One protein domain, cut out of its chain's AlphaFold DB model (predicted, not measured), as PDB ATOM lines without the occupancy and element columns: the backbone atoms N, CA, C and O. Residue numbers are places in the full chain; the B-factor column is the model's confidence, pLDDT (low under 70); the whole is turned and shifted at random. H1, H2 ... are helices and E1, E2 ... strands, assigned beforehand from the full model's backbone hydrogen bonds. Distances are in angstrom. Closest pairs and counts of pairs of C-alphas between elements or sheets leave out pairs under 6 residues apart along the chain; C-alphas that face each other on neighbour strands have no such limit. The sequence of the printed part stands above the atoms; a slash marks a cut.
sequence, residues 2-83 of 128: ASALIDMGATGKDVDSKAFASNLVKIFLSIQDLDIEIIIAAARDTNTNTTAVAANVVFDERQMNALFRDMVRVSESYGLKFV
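What this domain is: This is residues 2 to 83 of the 128 residues of the protein "uncharacterized aarF domain-containing protein kinase At5g05200, chloroplastic-like" of Nicotiana sylvestris (UniProt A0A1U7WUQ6). Two helices, H2 and H3, run side by side in opposite ways; the hairpin E1 and E2 reaches out from one end of them as a long arm, and short H1 packs on H2 near the other end. Residues 45 to 50 stick out at the arm's tip. The 82 printed residues include, in order, H1, H2, E1, E2 and H3: mixed class, antiparallel sheet E1 - E2, extended, radius of gyration of the C-alphas 19.9 A, spans 66 by 25 by 17 A.

How they stand to each other: H1, residues 2 to 7, touches H2, residues 17 to 32, through 17 to 24 alone, at a steep tilt of 51 degrees; the closest C-alphas, Ala 2 and Ala 21, are 5.1 A apart. E1, residues 37 to 44, and E2, residues 51 to 58, form an antiparallel hairpin; N 41 and O 54, 2.9 A, are within hydrogen-bond range. H3, residues 61 to 77, touches H2 with 67 to 74 alone, at a shallow tilt of 15 degrees; the closest C-alphas, Ile 27 and Met 71, are 6.7 A apart. Every O i to N i+4 pair in H1, H2 and H3 is within hydrogen-bond range.

Where its parts are: H1 begins at C-alpha 2 (138.393, 185.156, 203.989). H2 measures 22.3 A, E1 21.6 A, E2 21.3 A and H3 24.0 A, ending at C-alpha 77 (130.180, 195.659, 201.740).

The domain as a whole: The printed part has no cut and no long link. pLDDT is under 70 at residues 33 to 61, 63 to 64 and 81 to 83.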
ATOM      1  N   ALA A   2     139.296 184.204 203.325       82.00
ATOM      2  CA  ALA A   2     138.393 185.156 203.989       82.00
ATOM      3  C   ALA A   2     138.687 185.361 205.489       82.00
ATOM      4  O   ALA A   2     138.811 186.497 205.927       82.00
ATOM      5  N   SER A   3     138.887 184.276 206.250       83.38
ATOM      6  CA  SER A   3     139.262 184.344 207.674       83.38
ATOM      7  C   SER A   3     140.554 185.129 207.907       83.38
ATOM      8  O   SER A   3     140.569 186.046 208.710       83.38
ATOM      9  N   ALA A   4     141.598 184.848 207.126       81.38
ATOM     10  CA  ALA A   4     142.879 185.541 207.236       81.38
ATOM     11  C   ALA A   4     142.753 187.056 207.000       81.38
ATOM     12  O   ALA A   4     143.395 187.830 207.693       81.38
ATOM     13  N   LEU A   5     141.906 187.497 206.063       80.69
ATOM     14  CA  LEU A   5     141.669 188.926 205.818       80.69
ATOM     15  C   LEU A   5     140.921 189.604 206.976       80.69
ATOM     16  O   LEU A   5     141.196 190.765 207.280       80.69
ATOM     17  N   ILE A   6     140.013 188.881 207.636       83.31
ATOM     18  CA  ILE A   6     139.329 189.350 208.848       83.31
ATOM     19  C   ILE A   6     140.330 189.442 210.010       83.31
ATOM     20  O   ILE A   6     140.421 190.485 210.655       83.31
ATOM     21  N   ASP A   7     141.145 188.402 210.217       82.94
ATOM     22  CA  ASP A   7     142.159 188.335 211.280       82.94
ATOM     23  C   ASP A   7     143.262 189.394 211.107       82.94
ATOM     24  O   ASP A   7     143.798 189.920 212.080       82.94
ATOM     25  N   MET A   8     143.577 189.758 209.860       80.12
ATOM     26  CA  MET A   8     144.513 190.836 209.516       80.12
ATOM     27  C   MET A   8     143.930 192.242 209.731       80.12
ATOM     28  O   MET A   8     144.624 193.230 209.489       80.12
ATOM     29  N   GLY A   9     142.662 192.365 210.140       76.00
ATOM     30  CA  GLY A   9     141.987 193.655 210.290       76.00
ATOM     31  C   GLY A   9     141.773 194.386 208.962       76.00
ATOM     32  O   GLY A   9     141.575 195.602 208.946       76.00
ATOM     33  N   ALA A  10     141.825 193.658 207.843       79.25
ATOM     34  CA  ALA A  10     141.629 194.214 206.512       79.25
ATOM     35  C   ALA A  10     140.147 194.413 206.177       79.25
ATOM     36  O   ALA A  10     139.854 194.968 205.130       79.25
ATOM     37  N   THR A  11     139.216 193.989 207.033       85.62
ATOM     38  CA  THR A  11     137.765 194.142 206.853       85.62
ATOM     39  C   THR A  11     137.156 195.104 207.884       85.62
ATOM     40  O   THR A  11     137.813 195.551 208.827       85.62
ATOM     41  N   GLY A  12     135.869 195.421 207.733       82.19
ATOM     42  CA  GLY A  12     135.067 196.092 208.754       82.19
ATOM     43  C   GLY A  12     134.943 195.282 210.052       82.19
ATOM     44  O   GLY A  12     135.402 194.143 210.148       82.19
ATOM     45  N   LYS A  13     134.310 195.886 211.065       77.81
ATOM     46  CA  LYS A  13     133.968 195.198 212.321       77.81
ATOM     47  C   LYS A  13     132.762 194.279 212.090       77.81
ATOM     48  O   LYS A  13     131.883 194.646 211.318       77.81
ATOM     49  N   ASP A  14     132.739 193.124 212.756       80.88
ATOM     50  CA  ASP A  14     131.627 192.157 212.746       80.88
ATOM     51  C   ASP A  14     131.229 191.638 211.350       80.88
ATOM     52  O   ASP A  14     130.064 191.646 210.953       80.88
ATOM     53  N   VAL A  15     132.215 191.165 210.584       85.31
ATOM     54  CA  VAL A  15     131.987 190.569 209.260       85.31
ATOM     55  C   VAL A  15     131.567 189.102 209.361       85.31
ATOM     56  O   VAL A  15     132.263 188.279 209.958       85.31
ATOM     57  N   ASP A  16     130.475 188.743 208.678       89.19
ATOM     58  CA  ASP A  16     130.116 187.342 208.439       89.19
ATOM     59  C   ASP A  16     131.136 186.679 207.498       89.19
ATOM     60  O   ASP A  16     131.112 186.845 206.273       89.19
ATOM     61  N   SER A  17     132.025 185.885 208.096       87.81
ATOM     62  CA  SER A  17     133.082 185.138 207.412       87.81
ATOM     63  C   SER A  17     132.555 184.189 206.329       87.81
ATOM     64  O   SER A  17     133.184 184.052 205.278       87.81
ATOM     65  N   LYS A  18     131.385 183.559 206.526       89.88
ATOM     66  CA  LYS A  18     130.825 182.615 205.543       89.88
ATOM     67  C   LYS A  18     130.286 183.350 204.323       89.88
ATOM     68  O   LYS A  18     130.588 182.960 203.192       89.88
ATOM     69  N   ALA A  19     129.532 184.427 204.542       88.25
ATOM     70  CA  ALA A  19     129.042 185.268 203.454       88.25
ATOM     71  C   ALA A  19     130.207 185.908 202.680       88.25
ATOM     72  O   ALA A  19     130.214 185.895 201.447       88.25
ATOM     73  N   PHE A  20     131.228 186.393 203.394       88.50
ATOM     74  CA  PHE A  20     132.418 186.973 202.781       88.50
ATOM     75  C   PHE A  20     133.181 185.957 201.926       88.50
ATOM     76  O   PHE A  20     133.495 186.239 200.770       88.50
ATOM     77  N   ALA A  21     133.408 184.747 202.445       89.38
ATOM     78  CA  ALA A  21     134.042 183.670 201.691       89.38
ATOM     79  C   ALA A  21     133.264 183.321 200.416       89.38
ATOM     80  O   ALA A  21     133.867 183.197 199.353       89.38
ATOM     81  N   SER A  22     131.932 183.213 200.496       89.44
ATOM     82  CA  SER A  22     131.088 182.928 199.330       89.44
ATOM     83  C   SER A  22     131.210 184.007 198.253       89.44
ATOM     84  O   SER A  22     131.353 183.694 197.073       89.44
ATOM     85  N   ASN A  23     131.207 185.280 198.646       85.94
ATOM     86  CA  ASN A  23     131.335 186.389 197.705       85.94
ATOM     87  C   ASN A  23     132.741 186.489 197.094       85.94
ATOM     88  O   ASN A  23     132.870 186.778 195.906       85.94
ATOM     89  N   LEU A  24     133.786 186.173 197.860       85.25
ATOM     90  CA  LEU A  24     135.157 186.124 197.355       85.25
ATOM     91  C   LEU A  24     135.355 184.968 196.356       85.25
ATOM     92  O   LEU A  24     136.022 185.142 195.339       85.25
ATOM     93  N   VAL A  25     134.711 183.820 196.596       86.19
ATOM     94  CA  VAL A  25     134.669 182.696 195.645       86.19
ATOM     95  C   VAL A  25     133.974 183.096 194.344       86.19
ATOM     96  O   VAL A  25     134.493 182.785 193.279       86.19
ATOM     97  N   LYS A  26     132.850 183.823 194.399       86.62
ATOM     98  CA  LYS A  26     132.160 184.297 193.185       86.62
ATOM     99  C   LYS A  26     133.060 185.184 192.327       86.62
ATOM    100  O   LYS A  26     133.159 184.937 191.135       86.62
ATOM    101  N   ILE A  27     133.759 186.147 192.933       83.00
ATOM    102  CA  ILE A  27     134.713 187.003 192.208       83.00
ATOM    103  C   ILE A  27     135.817 186.162 191.568       83.00
ATOM    104  O   ILE A  27     136.153 186.371 190.408       83.00
ATOM    105  N   PHE A  28     136.373 185.201 192.310       81.44
ATOM    106  CA  PHE A  28     137.430 184.341 191.787       81.44
ATOM    107  C   PHE A  28     136.960 183.517 190.581       81.44
ATOM    108  O   PHE A  28     137.664 183.454 189.577       81.44
ATOM    109  N   LEU A  29     135.754 182.947 190.654       82.25
ATOM    110  CA  LEU A  29     135.145 182.229 189.534       82.25
ATOM    111  C   LEU A  29     134.892 183.157 188.342       82.25
ATOM    112  O   LEU A  29     135.212 182.793 187.221       82.25
ATOM    113  N   SER A  30     134.421 184.386 188.571       76.88
ATOM    114  CA  SER A  30     134.241 185.370 187.497       76.88
ATOM    115  C   SER A  30     135.557 185.773 186.825       76.88
ATOM    116  O   SER A  30     135.570 185.989 185.621       76.88
ATOM    117  N   ILE A  31     136.669 185.856 187.568       75.12
ATOM    118  CA  ILE A  31     138.005 186.095 186.989       75.12
ATOM    119  C   ILE A  31     138.467 184.887 186.168       75.12
ATOM    120  O   ILE A  31     139.113 185.065 185.141       75.12
ATOM    121  N   GLN A  32     138.161 183.670 186.618       72.31
ATOM    122  CA  GLN A  32     138.504 182.444 185.901       72.31
ATOM    123  C   GLN A  32     137.699 182.283 184.603       72.31
ATOM    124  O   GLN A  32     138.245 181.794 183.617       72.31
ATOM    125  N   ASP A  33     136.439 182.713 184.617       69.94
ATOM    126  CA  ASP A  33     135.528 182.685 183.471       69.94
ATOM    127  C   ASP A  33     135.735 183.865 182.508       69.94
ATOM    128  O   ASP A  33     135.092 183.906 181.463       69.94
ATOM    129  N   LEU A  34     136.626 184.821 182.819       68.12
ATOM    130  CA  LEU A  34     137.061 185.788 181.814       68.12
ATOM    131  C   LEU A  34     137.738 185.022 180.679       68.12
ATOM    132  O   LEU A  34     138.868 184.548 180.820       68.12
ATOM    133  N   ASP A  35     137.053 184.945 179.542       56.31
ATOM    134  CA  ASP A  35     137.609 184.435 178.298       56.31
ATOM    135  C   ASP A  35     138.741 185.367 177.846       56.31
ATOM    136  O   ASP A  35     138.541 186.384 177.180       56.31
ATOM    137  N   ILE A  36     139.964 185.040 178.263       55.94
ATOM    138  CA  ILE A  36     141.179 185.703 177.798       55.94
ATOM    139  C   ILE A  36     141.425 185.218 176.368       55.94
ATOM    140  O   ILE A  36     142.079 184.196 176.143       55.94
ATOM    141  N   GLU A  37     140.898 185.948 175.388       48.88
ATOM    142  CA  GLU A  37     141.211 185.697 173.987       48.88
ATOM    143  C   GLU A  37     142.625 186.217 173.690       48.88
ATOM    144  O   GLU A  37     142.907 187.419 173.662       48.88
ATOM    145  N   ILE A  38     143.556 185.278 173.518       47.91
ATOM    146  CA  ILE A  38     144.936 185.570 173.133       47.91
ATOM    147  C   ILE A  38     144.994 185.580 171.607       47.91
ATOM    148  O   ILE A  38     145.078 184.525 170.976       47.91
ATOM    149  N   ILE A  39     144.989 186.769 171.005       48.03
ATOM    150  CA  ILE A  39     145.178 186.903 169.560       48.03
ATOM    151  C   ILE A  39     146.671 186.760 169.268       48.03
ATOM    152  O   ILE A  39     147.481 187.626 169.613       48.03
ATOM    153  N   ILE A  40     147.038 185.646 168.637       46.94
ATOM    154  CA  ILE A  40     148.407 185.364 168.206       46.94
ATOM    155  C   ILE A  40     148.592 185.949 166.802       46.94
ATOM    156  O   ILE A  40     148.164 185.357 165.813       46.94
ATOM    157  N   ALA A  41     149.250 187.104 166.701       51.94
ATOM    158  CA  ALA A  41     149.712 187.637 165.427       51.94
ATOM    159  C   ALA A  41     151.122 187.097 165.151       51.94
ATOM    160  O   ALA A  41     152.092 187.486 165.804       51.94
ATOM    161  N   ALA A  42     151.238 186.174 164.196       53.25
ATOM    162  CA  ALA A  42     152.527 185.709 163.700       53.25
ATOM    163  C   ALA A  42     152.914 186.526 162.461       53.25
ATOM    164  O   ALA A  42     152.305 186.379 161.402       53.25
ATOM    165  N   ALA A  43     153.928 187.381 162.584       50.75
ATOM    166  CA  ALA A  43     154.562 188.040 161.450       50.75
ATOM    167  C   ALA A  43     155.836 187.268 161.090       50.75
ATOM    168  O   ALA A  43     156.741 187.112 161.912       50.75
ATOM    169  N   ARG A  44     155.900 186.747 159.862       50.06
ATOM    170  CA  ARG A  44     157.095 186.076 159.342       50.06
ATOM    171  C   ARG A  44     157.954 187.102 158.615       50.06
ATOM    172  O   ARG A  44     157.551 187.588 157.562       50.06
ATOM    173  N   ASP A  45     159.121 187.415 159.168       51.06
ATOM    174  CA  ASP A  45     160.102 188.261 158.491       51.06
ATOM    175  C   ASP A  45     160.754 187.466 157.348       51.06
ATOM    176  O   ASP A  45     161.411 186.441 157.563       51.06
ATOM    177  N   THR A  46     160.529 187.916 156.112       62.28
ATOM    178  CA  THR A  46     161.013 187.260 154.892       62.28
ATOM    179  C   THR A  46     162.528 187.362 154.712       62.28
ATOM    180  O   THR A  46     163.081 186.573 153.952       62.28
ATOM    181  N   ASN A  47     163.206 188.282 155.410       64.75
ATOM    182  CA  ASN A  47     164.657 188.466 155.311       64.75
ATOM    183  C   ASN A  47     165.447 187.681 156.361       64.75
ATOM    184  O   ASN A  47     166.601 187.337 156.116       64.75
ATOM    185  N   THR A  48     164.860 187.402 157.526       66.75
ATOM    186  CA  THR A  48     165.591 186.822 158.666       66.75
ATOM    187  C   THR A  48     165.104 185.429 159.070       66.75
ATOM    188  O   THR A  48     165.600 184.880 160.051       66.75
ATOM    189  N   ASN A  49     164.142 184.828 158.348       62.38
ATOM    190  CA  ASN A  49     163.488 183.551 158.702       62.38
ATOM    191  C   ASN A  49     162.951 183.503 160.148       62.38
ATOM    192  O   ASN A  49     162.682 182.427 160.681       62.38
ATOM    193  N   THR A  50     162.783 184.662 160.785       49.88
ATOM    194  CA  THR A  50     162.409 184.758 162.193       49.88
ATOM    195  C   THR A  50     160.911 185.039 162.272       49.88
ATOM    196  O   THR A  50     160.409 185.990 161.671       49.88
ATOM    197  N   THR A  51     160.169 184.190 162.983       57.28
ATOM    198  CA  THR A  51     158.741 184.411 163.246       57.28
ATOM    199  C   THR A  51     158.610 185.281 164.487       57.28
ATOM    200  O   THR A  51     158.822 184.810 165.604       57.28
ATOM    201  N   ALA A  52     158.255 186.551 164.306       52.28
ATOM    202  CA  ALA A  52     157.871 187.413 165.410       52.28
ATOM    203  C   ALA A  52     156.427 187.074 165.801       52.28
ATOM    204  O   ALA A  52     155.494 187.267 165.021       52.28
ATOM    205  N   VAL A  53     156.248 186.525 167.002       53.12
ATOM    206  CA  VAL A  53     154.928 186.225 167.564       53.12
ATOM    207  C   VAL A  53     154.574 187.324 168.557       53.12
ATOM    208  O   VAL A  53     155.142 187.381 169.647       53.12
ATOM    209  N   ALA A  54     153.644 188.197 168.183       49.38
ATOM    210  CA  ALA A  54     153.057 189.175 169.087       49.38
ATOM    211  C   ALA A  54     151.712 188.632 169.590       49.38
ATOM    212  O   ALA A  54     150.820 188.336 168.799       49.38
ATOM    213  N   ALA A  55     151.577 188.477 170.907       45.84
ATOM    214  CA  ALA A  55     150.316 188.113 171.542       45.84
ATOM    215  C   ALA A  55     149.655 189.382 172.090       45.84
ATOM    216  O   ALA A  55     150.197 190.005 173.003       45.84
ATOM    217  N   ASN A  56     148.502 189.760 171.539       44.06
ATOM    218  CA  ASN A  56     147.664 190.816 172.104       44.06
ATOM    219  C   ASN A  56     146.531 190.159 172.896       44.06
ATOM    220  O   ASN A  56     145.802 189.324 172.362       44.06
ATOM    221  N   VAL A  57     146.408 190.519 174.173       52.22
ATOM    222  CA  VAL A  57     145.305 190.072 175.030       52.22
ATOM    223  C   VAL A  57     144.156 191.054 174.858       52.22
ATOM    224  O   VAL A  57     144.300 192.230 175.199       52.22
ATOM    225  N   VAL A  58     143.039 190.585 174.307       52.66
ATOM    226  CA  VAL A  58     141.826 191.390 174.143       52.66
ATOM    227  C   VAL A  58     140.834 190.982 175.226       52.66
ATOM    228  O   VAL A  58     140.556 189.801 175.403       52.66
ATOM    229  N   PHE A  59     140.334 191.961 175.980       59.84
ATOM    230  CA  PHE A  59     139.349 191.744 177.039       59.84
ATOM    231  C   PHE A  59     137.961 192.193 176.571       59.84
ATOM    232  O   PHE A  59     137.833 193.271 175.989       59.84
ATOM    233  N   ASP A  60     136.915 191.422 176.883       64.31
ATOM    234  CA  ASP A  60     135.531 191.878 176.731       64.31
ATOM    235  C   ASP A  60     135.206 192.927 177.809       64.31
ATOM    236  O   ASP A  60     135.115 192.637 179.008       64.31
ATOM    237  N   GLU A  61     135.012 194.170 177.371       65.75
ATOM    238  CA  GLU A  61     134.730 195.324 178.224       65.75
ATOM    239  C   GLU A  61     133.474 195.130 179.096       65.75
ATOM    240  O   GLU A  61     133.403 195.628 180.222       65.75
ATOM    241  N   ARG A  62     132.473 194.368 178.632       72.25
ATOM    242  CA  ARG A  62     131.228 194.142 179.388       72.25
ATOM    243  C   ARG A  62     131.446 193.223 180.582       72.25
ATOM    244  O   ARG A  62     130.944 193.516 181.671       72.25
ATOM    245  N   GLN A  63     132.199 192.146 180.377       67.19
ATOM    246  CA  GLN A  63     132.560 191.191 181.426       67.19
ATOM    247  C   GLN A  63     133.506 191.841 182.438       67.19
ATOM    248  O   GLN A  63     133.308 191.726 183.646       67.19
ATOM    249  N   MET A  64     134.454 192.638 181.942       67.75
ATOM    250  CA  MET A  64     135.372 193.421 182.762       67.75
ATOM    251  C   MET A  64     134.630 194.417 183.667       67.75
ATOM    252  O   MET A  64     134.874 194.488 184.871       67.75
ATOM    253  N   ASN A  65     133.654 195.144 183.120       73.06
ATOM    254  CA  ASN A  65     132.840 196.085 183.887       73.06
ATOM    255  C   ASN A  65     131.962 195.391 184.940       73.06
ATOM    256  O   ASN A  65     131.729 195.955 186.009       73.06
ATOM    257  N   ALA A  66     131.457 194.186 184.664       77.69
ATOM    258  CA  ALA A  66     130.730 193.397 185.659       77.69
ATOM    259  C   ALA A  66     131.648 192.980 186.816       77.69
ATOM    260  O   ALA A  66     131.311 193.217 187.974       77.69
ATOM    261  N   LEU A  67     132.845 192.489 186.496       75.00
ATOM    262  CA  LEU A  67     133.860 192.119 187.478       75.00
ATOM    263  C   LEU A  67     134.306 193.286 188.356       75.00
ATOM    264  O   LEU A  67     134.350 193.150 189.577       75.00
ATOM    265  N   PHE A  68     134.594 194.446 187.760       74.38
ATOM    266  CA  PHE A  68     134.960 195.636 188.527       74.38
ATOM    267  C   PHE A  68     133.838 196.068 189.471       74.38
ATOM    268  O   PHE A  68     134.103 196.397 190.627       74.38
ATOM    269  N   ARG A  69     132.579 196.018 189.019       80.38
ATOM    270  CA  ARG A  69     131.425 196.333 189.872       80.38
ATOM    271  C   ARG A  69     131.289 195.362 191.040       80.38
ATOM    272  O   ARG A  69     131.082 195.814 192.165       80.38
ATOM    273  N   ASP A  70     131.426 194.064 190.800       79.44
ATOM    274  CA  ASP A  70     131.318 193.053 191.855       79.44
ATOM    275  C   ASP A  70     132.480 193.143 192.850       79.44
ATOM    276  O   ASP A  70     132.274 193.052 194.062       79.44
ATOM    277  N   MET A  71     133.688 193.435 192.364       74.62
ATOM    278  CA  MET A  71     134.859 193.673 193.202       74.62
ATOM    279  C   MET A  71     134.690 194.909 194.093       74.62
ATOM    280  O   MET A  71     134.956 194.831 195.296       74.62
ATOM    281  N   VAL A  72     134.221 196.033 193.540       77.19
ATOM    282  CA  VAL A  72     133.937 197.257 194.311       77.19
ATOM    283  C   VAL A  72     132.848 196.987 195.345       77.19
ATOM    284  O   VAL A  72     133.048 197.269 196.522       77.19
ATOM    285  N   ARG A  73     131.747 196.339 194.948       82.19
ATOM    286  CA  ARG A  73     130.637 196.014 195.851       82.19
ATOM    287  C   ARG A  73     131.084 195.152 197.029       82.19
ATOM    288  O   ARG A  73     130.710 195.445 198.163       82.19
ATOM    289  N   VAL A  74     131.856 194.090 196.793       80.81
ATOM    290  CA  VAL A  74     132.364 193.219 197.869       80.81
ATOM    291  C   VAL A  74     133.360 193.976 198.747       80.81
ATOM    292  O   VAL A  74     133.317 193.848 199.968       80.81
ATOM    293  N   SER A  75     134.203 194.822 198.158       76.38
ATOM    294  CA  SER A  75     135.146 195.645 198.919       76.38
ATOM    295  C   SER A  75     134.443 196.645 199.833       76.38
ATOM    296  O   SER A  75     134.806 196.762 201.000       76.38
ATOM    297  N   GLU A  76     133.398 197.310 199.351       79.88
ATOM    298  CA  GLU A  76     132.593 198.232 200.152       79.88
ATOM    299  C   GLU A  76     131.771 197.498 201.220       79.88
ATOM    300  O   GLU A  76     131.815 197.868 202.392       79.88
ATOM    301  N   SER A  77     131.081 196.413 200.846       82.25
ATOM    302  CA  SER A  77     130.180 195.659 201.740       82.25
ATOM    303  C   SER A  77     130.896 195.059 202.946       82.25
ATOM    304  O   SER A  77     130.327 194.987 204.032       82.25
ATOM    305  N   TYR A  78     132.148 194.631 202.766       82.38
ATOM    306  CA  TYR A  78     132.960 194.063 203.842       82.38
ATOM    307  C   TYR A  78     133.963 195.055 204.424       82.38
ATOM    308  O   TYR A  78     134.776 194.673 205.265       82.38
ATOM    309  N   GLY A  79     133.909 196.323 204.002       75.06
ATOM    310  CA  GLY A  79     134.810 197.371 204.463       75.06
ATOM    311  C   GLY A  79     136.271 196.982 204.287       75.06
ATOM    312  O   GLY A  79     137.043 197.137 205.233       75.06
ATOM    313  N   LEU A  80     136.628 196.434 203.117       77.25
ATOM    314  CA  LEU A  80     138.003 196.079 202.796       77.25
ATOM    315  C   LEU A  80     138.871 197.339 202.864       77.25
ATOM    316  O   LEU A  80     138.880 198.176 201.962       77.25
ATOM    317  N   LYS A  81     139.600 197.482 203.964       68.38
ATOM    318  CA  LYS A  81     140.599 198.522 204.153       68.38
ATOM    319  C   LYS A  81     141.898 197.980 203.598       68.38
ATOM    320  O   LYS A  81     142.429 196.988 204.094       68.38
ATOM    321  N   PHE A  82     142.439 198.652 202.586       60.31
ATOM    322  CA  PHE A  82     143.819 198.423 202.180       60.31
ATOM    323  C   PHE A  82     144.734 198.840 203.332       60.31
ATOM    324  O   PHE A  82     145.064 200.014 203.499       60.31
ATOM    325  N   VAL A  83     145.097 197.856 204.153       59.47
ATOM    326  CA  VAL A  83     146.047 197.991 205.253       59.47
ATOM    327  C   VAL A  83     147.336 198.598 204.687       59.47
ATOM    328  O   VAL A  83     147.805 198.200 203.615       59.47
TER     329      VAL A  83